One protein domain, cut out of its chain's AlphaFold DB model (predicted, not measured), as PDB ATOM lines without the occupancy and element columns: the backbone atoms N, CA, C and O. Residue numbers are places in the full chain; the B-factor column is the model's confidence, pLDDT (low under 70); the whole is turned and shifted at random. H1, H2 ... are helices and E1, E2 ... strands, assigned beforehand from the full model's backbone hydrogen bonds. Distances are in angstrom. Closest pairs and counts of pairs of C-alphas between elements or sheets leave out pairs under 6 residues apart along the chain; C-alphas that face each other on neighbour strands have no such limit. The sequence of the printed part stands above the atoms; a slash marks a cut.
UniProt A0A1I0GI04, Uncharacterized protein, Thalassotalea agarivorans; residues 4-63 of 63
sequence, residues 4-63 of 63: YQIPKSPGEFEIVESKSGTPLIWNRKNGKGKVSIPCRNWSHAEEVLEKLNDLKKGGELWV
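AT A GLANCE: This is residues 4 to 63 of the 63 residues of an uncharacterized protein of Thalassotalea agarivorans (UniProt A0A1I0GI04). A small antiparallel sheet of three strands, E2, E3 and E4, has the single helix H1 laid over one face, running along the strands, while no named element covers the other face. At the E4 side of this two-layer body, a little two-stranded ribbon pairs E1, from the beginning of the printed part, with E5, near its end. The 60 printed residues hold five named strands and one named helix, in the order E1, E2, E3, E4, H1, E5; the larger sheet has the order E2, E3, E4 and the class is mixed, helices and strands. The whole is compact and rounded, with a radius of gyration of the C-alphas of 10.7 A and spans of 29 by 23 by 15 A.

HOW THE PARTS SIT: In the larger sheet the inner strand E3, residues 23 to 27, has the edge strands E2, residues 13 to 17, and E4, residues 36 to 38, as antiparallel neighbours. E2, E3 and E4 make a meander, each strand the antiparallel neighbour of the one before. E2 and E3 form a hairpin at 145 degrees between directions, with N 14 and O 26 2.8 A apart, within hydrogen-bond range. E3 and E4 form another at 166 degrees, with N 25 and O 37 2.8 A apart, also within range. H1, residues 42 to 54, is on this sheet at a height over the sheet of 8.5 A. It lies over E3 and runs along the strands, at 9 degrees to E3 on the local plane; 7 of its C-alphas fall on E3 and 2 on E2, only just too few for it to lie over E2 as well. The closest C-alphas of H1 and E3 are those of Trp 42 and Pro 23, 5.9 A apart. Every O i to N i+4 pair in H1 is within hydrogen-bond range. E1, residues 4 to 6, and E5, residues 59 to 62, are antiparallel neighbours at 152 degrees, with N 4 and O 61 2.9 A apart, within range. The closest C-alphas of E1 and E4, those of Tyr 4 and Ile 37, are 7.7 A apart. E1 and H1 are only just apart, at 8.4 A.

IN THESE COORDINATES: E1 begins at C-alpha 4, (-11.877, 45.380, -39.887). E2 and E3 measure 13.2 A and 13.3 A from first to last C-alpha, E4 6.5 A and E1 6.2 A. H1 runs 18.8 A from C-alpha 42 at (-30.203, 47.427, -39.268). E5, 10.1 A long, ends at C-alpha 62, (-13.672, 50.529, -36.181).

THE WHOLE: The two C-alphas farthest apart, those of Ser 20 and Lys 57, are 30.9 A apart. The printed part has no cut and no long link. The mean pLDDT of the printed part is 87.0, and residues 56 to 58 are under 70.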
ATOM      1  N   TYR A   4     -11.828  45.990 -38.558       84.75
ATOM      2  CA  TYR A   4     -11.877  45.380 -39.887       84.75
ATOM      3  C   TYR A   4     -10.906  46.080 -40.830       84.75
ATOM      4  O   TYR A   4     -10.918  47.303 -40.975       84.75
ATOM      5  N   GLN A   5     -10.060  45.290 -41.488       83.94
ATOM      6  CA  GLN A   5      -9.149  45.801 -42.502       83.94
ATOM      7  C   GLN A   5      -9.857  45.821 -43.855       83.94
ATOM      8  O   GLN A   5     -10.218  44.775 -44.399       83.94
ATOM      9  N   ILE A   6     -10.056  47.020 -44.397       88.50
ATOM     10  CA  ILE A   6     -10.738  47.221 -45.671       88.50
ATOM     11  C   ILE A   6      -9.689  47.241 -46.788       88.50
ATOM     12  O   ILE A   6      -8.766  48.064 -46.755       88.50
ATOM     13  N   PRO A   7      -9.784  46.348 -47.790       84.88
ATOM     14  CA  PRO A   7      -8.828  46.310 -48.888       84.88
ATOM     15  C   PRO A   7      -8.877  47.611 -49.701       84.88
ATOM     16  O   PRO A   7      -9.927  48.231 -49.817       84.88
ATOM     17  N   LYS A   8      -7.752  47.994 -50.326       82.44
ATOM     18  CA  LYS A   8      -7.617  49.238 -51.121       82.44
ATOM     19  C   LYS A   8      -8.638  49.393 -52.251       82.44
ATOM     20  O   LYS A   8      -8.946  50.503 -52.664       82.44
ATOM     21  N   SER A   9      -9.144  48.276 -52.762       83.56
ATOM     22  CA  SER A   9     -10.188  48.241 -53.783       83.56
ATOM     23  C   SER A   9     -11.255  47.255 -53.326       83.56
ATOM     24  O   SER A   9     -11.213  46.091 -53.736       83.56
ATOM     25  N   PRO A  10     -12.159  47.657 -52.420       83.25
ATOM     26  CA  PRO A  10     -13.136  46.744 -51.844       83.25
ATOM     27  C   PRO A  10     -14.309  46.457 -52.786       83.25
ATOM     28  O   PRO A  10     -14.951  45.423 -52.630       83.25
ATOM     29  N   GLY A  11     -14.512  47.287 -53.813       86.19
ATOM     30  CA  GLY A  11     -15.700  47.223 -54.661       86.19
ATOM     31  C   GLY A  11     -16.902  47.844 -53.956       86.19
ATOM     32  O   GLY A  11     -16.734  48.672 -53.063       86.19
ATOM     33  N   GLU A  12     -18.097  47.440 -54.370       88.69
ATOM     34  CA  GLU A  12     -19.349  47.895 -53.769       88.69
ATOM     35  C   GLU A  12     -19.696  47.053 -52.542       88.69
ATOM     36  O   GLU A  12     -19.561  45.824 -52.569       88.69
ATOM     37  N   PHE A  13     -20.140  47.733 -51.486       91.75
ATOM     38  CA  PHE A  13     -20.693  47.132 -50.279       91.75
ATOM     39  C   PHE A  13     -22.219  47.194 -50.308       91.75
ATOM     40  O   PHE A  13     -22.799  48.155 -50.806       91.75
ATOM     41  N   GLU A  14     -22.859  46.187 -49.728       93.88
ATOM     42  CA  GLU A  14     -24.303  46.116 -49.537       93.88
ATOM     43  C   GLU A  14     -24.631  45.520 -48.163       93.88
ATOM     44  O   GLU A  14     -23.833  44.774 -47.584       93.88
ATOM     45  N   ILE A  15     -25.806  45.864 -47.636       95.00
ATOM     46  CA  ILE A  15     -26.363  45.218 -46.448       95.00
ATOM     47  C   ILE A  15     -27.124  43.984 -46.925       95.00
ATOM     48  O   ILE A  15     -28.041  44.090 -47.734       95.00
ATOM     49  N   VAL A  16     -26.765  42.823 -46.393       94.31
ATOM     50  CA  VAL A  16     -27.494  41.572 -46.595       94.31
ATOM     51  C   VAL A  16     -27.995  41.037 -45.265       94.31
ATOM     52  O   VAL A  16     -27.395  41.258 -44.212       94.31
ATOM     53  N   GLU A  17     -29.085  40.287 -45.312       94.75
ATOM     54  CA  GLU A  17     -29.532  39.512 -44.164       94.75
ATOM     55  C   GLU A  17     -28.744  38.199 -44.094       94.75
ATOM     56  O   GLU A  17     -28.619  37.456 -45.071       94.75
ATOM     57  N   SER A  18     -28.162  37.911 -42.931       89.56
ATOM     58  CA  SER A  18     -27.529  36.618 -42.683       89.56
ATOM     59  C   SER A  18     -28.582  35.525 -42.474       89.56
ATOM     60  O   SER A  18     -29.732  35.800 -42.144       89.56
ATOM     61  N   LYS A  19     -28.177  34.251 -42.544       87.94
ATOM     62  CA  LYS A  19     -29.075  33.120 -42.239       87.94
ATOM     63  C   LYS A  19     -29.706  33.182 -40.841       87.94
ATOM     64  O   LYS A  19     -30.729  32.547 -40.622       87.94
ATOM     65  N   SER A  20     -29.096  33.914 -39.910       87.12
ATOM     66  CA  SER A  20     -29.596  34.088 -38.543       87.12
ATOM     67  C   SER A  20     -30.593  35.250 -38.399       87.12
ATOM     68  O   SER A  20     -30.983  35.551 -37.276       87.12
ATOM     69  N   GLY A  21     -30.966  35.939 -39.487       88.94
ATOM     70  CA  GLY A  21     -31.853  37.113 -39.451       88.94
ATOM     71  C   GLY A  21     -31.172  38.407 -38.985       88.94
ATOM     72  O   GLY A  21     -31.826  39.423 -38.773       88.94
ATOM     73  N   THR A  22     -29.850  38.393 -38.785       91.94
ATOM     74  CA  THR A  22     -29.087  39.595 -38.420       91.94
ATOM     75  C   THR A  22     -28.483  40.249 -39.661       91.94
ATOM     76  O   THR A  22     -27.998  39.519 -40.537       91.94
ATOM     77  N   PRO A  23     -28.437  41.589 -39.735       95.62
ATOM     78  CA  PRO A  23     -27.847  42.284 -40.870       95.62
ATOM     79  C   PRO A  23     -26.324  42.146 -40.880       95.62
ATOM     80  O   PRO A  23     -25.663  42.054 -39.841       95.62
ATOM     81  N   LEU A  24     -25.760  42.134 -42.079       94.06
ATOM     82  CA  LEU A  24     -24.339  41.966 -42.333       94.06
ATOM     83  C   LEU A  24     -23.944  42.819 -43.536       94.06
ATOM     84  O   LEU A  24     -24.612  42.789 -44.564       94.06
ATOM     85  N   ILE A  25     -22.827  43.533 -43.437       93.94
ATOM     86  CA  ILE A  25     -22.228  44.185 -44.599       93.94
ATOM     87  C   ILE A  25     -21.410  43.178 -45.381       93.94
ATOM     88  O   ILE A  25     -20.565  42.483 -44.816       93.94
ATOM     89  N   TRP A  26     -21.616  43.141 -46.690       93.19
ATOM     90  CA  TRP A  26     -20.870  42.299 -47.609       93.19
ATOM     91  C   TRP A  26     -20.430  43.119 -48.821       93.19
ATOM     92  O   TRP A  26     -21.192  43.930 -49.330       93.19
ATOM     93  N   ASN A  27     -19.196  42.928 -49.296       91.56
ATOM     94  CA  ASN A  27     -18.798  43.409 -50.617       91.56
ATOM     95  C   ASN A  27     -19.006  42.363 -51.719       91.56
ATOM     96  O   ASN A  27     -18.681  41.189 -51.543       91.56
ATOM     97  N   ARG A  28     -19.401  42.788 -52.922       86.50
ATOM     98  CA  ARG A  28     -19.632  41.901 -54.089       86.50
ATOM     99  C   ARG A  28     -18.392  41.175 -54.638       86.50
ATOM    100  O   ARG A  28     -18.417  40.622 -55.736       86.50
ATOM    101  N   LYS A  29     -17.276  41.162 -53.908       86.44
ATOM    102  CA  LYS A  29     -16.064  40.453 -54.312       86.44
ATOM    103  C   LYS A  29     -16.135  38.963 -54.010       86.44
ATOM    104  O   LYS A  29     -16.492  38.531 -52.915       86.44
ATOM    105  N   ASN A  30     -15.636  38.198 -54.974       80.88
ATOM    106  CA  ASN A  30     -15.363  36.776 -54.836       80.88
ATOM    107  C   ASN A  30     -13.864  36.550 -54.582       80.88
ATOM    108  O   ASN A  30     -13.013  37.176 -55.213       80.88
ATOM    109  N   GLY A  31     -13.532  35.652 -53.650       83.00
ATOM    110  CA  GLY A  31     -12.148  35.292 -53.328       83.00
ATOM    111  C   GLY A  31     -11.394  36.344 -52.502       83.00
ATOM    112  O   GLY A  31     -11.868  36.802 -51.460       83.00
ATOM    113  N   LYS A  32     -10.172  36.691 -52.928       81.25
ATOM    114  CA  LYS A  32      -9.261  37.567 -52.171       81.25
ATOM    115  C   LYS A  32      -9.819  38.991 -52.066       81.25
ATOM    116  O   LYS A  32     -10.098  39.641 -53.071       81.25
ATOM    117  N   GLY A  33      -9.921  39.496 -50.835       83.69
ATOM    118  CA  GLY A  33     -10.491  40.817 -50.554       83.69
ATOM    119  C   GLY A  33     -12.008  40.813 -50.365       83.69
ATOM    120  O   GLY A  33     -12.613  41.882 -50.409       83.69
ATOM    121  N   LYS A  34     -12.619  39.639 -50.158       89.06
ATOM    122  CA  LYS A  34     -13.963  39.536 -49.591       89.06
ATOM    123  C   LYS A  34     -13.959  40.055 -48.149       89.06
ATOM    124  O   LYS A  34     -13.068  39.730 -47.368       89.06
ATOM    125  N   VAL A  35     -14.962  40.852 -47.822       89.50
ATOM    126  CA  VAL A  35     -15.195  41.489 -46.532       89.50
ATOM    127  C   VAL A  35     -16.628  41.178 -46.127       89.50
ATOM    128  O   VAL A  35     -17.558  41.344 -46.917       89.50
ATOM    129  N   SER A  36     -16.787  40.713 -44.895       90.44
ATOM    130  CA  SER A  36     -18.080  40.453 -44.273       90.44
ATOM    131  C   SER A  36     -18.057  40.996 -42.849       90.44
ATOM    132  O   SER A  36     -17.247  40.532 -42.044       90.44
ATOM    133  N   ILE A  37     -18.911  41.971 -42.548       91.12
ATOM    134  CA  ILE A  37     -18.966  42.643 -41.246       91.12
ATOM    135  C   ILE A  37     -20.342  42.379 -40.630       91.12
ATOM    136  O   ILE A  37     -21.328  42.938 -41.109       91.12
ATOM    137  N   PRO A  38     -20.455  41.518 -39.608       91.38
ATOM    138  CA  PRO A  38     -21.711  41.328 -38.898       91.38
ATOM    139  C   PRO A  38     -22.110  42.598 -38.145       91.38
ATOM    140  O   PRO A  38     -21.302  43.191 -37.425       91.38
ATOM    141  N   CYS A  39     -23.378  42.979 -38.272       91.31
ATOM    142  CA  CYS A  39     -23.963  44.127 -37.596       91.31
ATOM    143  C   CYS A  39     -24.968  43.659 -36.539       91.31
ATOM    144  O   CYS A  39     -25.568  42.590 -36.630       91.31
ATOM    145  N   ARG A  40     -25.141  44.474 -35.494       89.81
ATOM    146  CA  ARG A  40     -26.021  44.140 -34.359       89.81
ATOM    147  C   ARG A  40     -27.498  44.368 -34.686       89.81
ATOM    148  O   ARG A  40     -28.354  43.682 -34.143       89.81
ATOM    149  N   ASN A  41     -27.783  45.355 -35.530       92.75
ATOM    150  CA  ASN A  41     -29.115  45.741 -35.988       92.75
ATOM    151  C   ASN A  41     -28.999  46.515 -37.315       92.75
ATOM    152  O   ASN A  41     -27.890  46.805 -37.771       92.75
ATOM    153  N   TRP A  42     -30.141  46.806 -37.940       92.25
ATOM    154  CA  TRP A  42     -30.203  47.427 -39.268       92.25
ATOM    155  C   TRP A  42     -29.633  48.846 -39.275       92.25
ATOM    156  O   TRP A  42     -28.811  49.150 -40.129       92.25
ATOM    157  N   SER A  43     -29.943  49.656 -38.261       93.12
ATOM    158  CA  SER A  43     -29.392  51.012 -38.135       93.12
ATOM    159  C   SER A  43     -27.865  51.021 -38.002       93.12
ATOM    160  O   SER A  43     -27.194  51.855 -38.598       93.12
ATOM    161  N   HIS A  44     -27.287  50.061 -37.269       93.00
ATOM    162  CA  HIS A  44     -25.834  49.902 -37.208       93.00
ATOM    163  C   HIS A  44     -25.271  49.504 -38.578       93.00
ATOM    164  O   HIS A  44     -24.218  49.992 -38.960       93.00
ATOM    165  N   ALA A  45     -25.962  48.654 -39.339       93.25
ATOM    166  CA  ALA A  45     -25.528  48.301 -40.687       93.25
ATOM    167  C   ALA A  45     -25.523  49.516 -41.632       93.25
ATOM    168  O   ALA A  45     -24.563  49.701 -42.372       93.25
ATOM    169  N   GLU A  46     -26.534  50.381 -41.562       93.94
ATOM    170  CA  GLU A  46     -26.580  51.622 -42.347       93.94
ATOM    171  C   GLU A  46     -25.417  52.564 -42.003       93.94
ATOM    172  O   GLU A  46     -24.711  53.012 -42.906       93.94
ATOM    173  N   GLU A  47     -25.136  52.775 -40.713       92.75
ATOM    174  CA  GLU A  47     -24.001  53.599 -40.267       92.75
ATOM    175  C   GLU A  47     -22.655  53.038 -40.766       92.75
ATOM    176  O   GLU A  47     -21.773  53.771 -41.219       92.75
ATOM    177  N   VAL A  48     -22.488  51.715 -40.701       91.06
ATOM    178  CA  VAL A  48     -21.279  51.026 -41.176       91.06
ATOM    179  C   VAL A  48     -21.143  51.168 -42.692       91.06
ATOM    180  O   VAL A  48     -20.038  51.406 -43.183       91.06
ATOM    181  N   LEU A  49     -22.244  51.030 -43.436       92.00
ATOM    182  CA  LEU A  49     -22.255  51.161 -44.890       92.00
ATOM    183  C   LEU A  49     -21.889  52.584 -45.331       92.00
ATOM    184  O   LEU A  49     -21.093  52.741 -46.257       92.00
ATOM    185  N   GLU A  50     -22.415  53.606 -44.656       91.06
ATOM    186  CA  GLU A  50     -22.078  55.009 -44.918       91.06
ATOM    187  C   GLU A  50     -20.573  55.259 -44.723       91.06
ATOM    188  O   GLU A  50     -19.890  55.699 -45.649       91.06
ATOM    189  N   LYS A  51     -20.015  54.825 -43.583       88.62
ATOM    190  CA  LYS A  51     -18.570  54.917 -43.302       88.62
ATOM    191  C   LYS A  51     -17.717  54.198 -44.352       88.62
ATOM    192  O   LYS A  51     -16.644  54.674 -44.727       88.62
ATOM    193  N   LEU A  52     -18.162  53.037 -44.829       88.12
ATOM    194  CA  LEU A  52     -17.465  52.275 -45.870       88.12
ATOM    195  C   LEU A  52     -17.519  52.956 -47.239       88.12
ATOM    196  O   LEU A  52     -16.540  52.883 -47.987       88.12
ATOM    197  N   ASN A  53     -18.625  53.629 -47.553       83.38
ATOM    198  CA  ASN A  53     -18.777  54.400 -48.782       83.38
ATOM    199  C   ASN A  53     -17.852  55.618 -48.827       83.38
ATOM    200  O   ASN A  53     -17.425  55.990 -49.920       83.38
ATOM    201  N   ASP A  54     -17.480  56.182 -47.677       81.75
ATOM    202  CA  ASP A  54     -16.445  57.217 -47.588       81.75
ATOM    203  C   ASP A  54     -15.021  56.642 -47.699       81.75
ATOM    204  O   ASP A  54     -14.124  57.255 -48.286       81.75
ATOM    205  N   LEU A  55     -14.805  55.407 -47.236       75.88
ATOM    206  CA  LEU A  55     -13.514  54.705 -47.256       75.88
ATOM    207  C   LEU A  55     -13.153  54.087 -48.629       75.88
ATOM    208  O   LEU A  55     -12.502  53.039 -48.702       75.88
ATOM    209  N   LYS A  56     -13.491  54.753 -49.748       64.06
ATOM    210  CA  LYS A  56     -13.313  54.229 -51.129       64.06
ATOM    211  C   LYS A  56     -11.880  53.830 -51.509       64.06
ATOM    212  O   LYS A  56     -11.691  53.142 -52.510       64.06
ATOM    213  N   LYS A  57     -10.865  54.254 -50.749       66.00
ATOM    214  CA  LYS A  57      -9.440  53.955 -50.998       66.00
ATOM    215  C   LYS A  57      -8.862  52.869 -50.071       66.00
ATOM    216  O   LYS A  57      -7.653  52.628 -50.092       66.00
ATOM    217  N   GLY A  58      -9.714  52.191 -49.297       67.50
ATOM    218  CA  GLY A  58      -9.321  51.233 -48.262       67.50
ATOM    219  C   GLY A  58      -8.826  51.910 -46.984       67.50
ATOM    220  O   GLY A  58      -8.688  53.129 -46.923       67.50
ATOM    221  N   GLY A  59      -8.573  51.109 -45.950       79.69
ATOM    222  CA  GLY A  59      -8.196  51.623 -44.636       79.69
ATOM    223  C   GLY A  59      -8.628  50.712 -43.496       79.69
ATOM    224  O   GLY A  59      -8.795  49.503 -43.671       79.69
ATOM    225  N   GLU A  60      -8.795  51.302 -42.320       81.62
ATOM    226  CA  GLU A  60      -9.203  50.601 -41.105       81.62
ATOM    227  C   GLU A  60     -10.580  51.096 -40.675       81.62
ATOM    228  O   GLU A  60     -10.789  52.300 -40.537       81.62
ATOM    229  N   LEU A  61     -11.509  50.165 -40.453       82.69
ATOM    230  CA  LEU A  61     -12.827  50.469 -39.914       82.69
ATOM    231  C   LEU A  61     -12.940  49.948 -38.479       82.69
ATOM    232  O   LEU A  61     -12.627  48.785 -38.202       82.69
ATOM    233  N   TRP A  62     -13.416  50.818 -37.590       78.56
ATOM    234  CA  TRP A  62     -13.672  50.529 -36.181       78.56
ATOM    235  C   TRP A  62     -15.181  50.534 -35.931       78.56
ATOM    236  O   TRP A  62     -15.836  51.548 -36.180       78.56
ATOM    237  N   VAL A  63     -15.717  49.400 -35.467       73.19
ATOM    238  CA  VAL A  63     -17.158  49.138 -35.249       73.19
ATOM    239  C   VAL A  63     -17.404  48.356 -33.958       73.19
ATOM    240  O   VAL A  63     -16.438  47.776 -33.410       73.19
TER     241      VAL A  63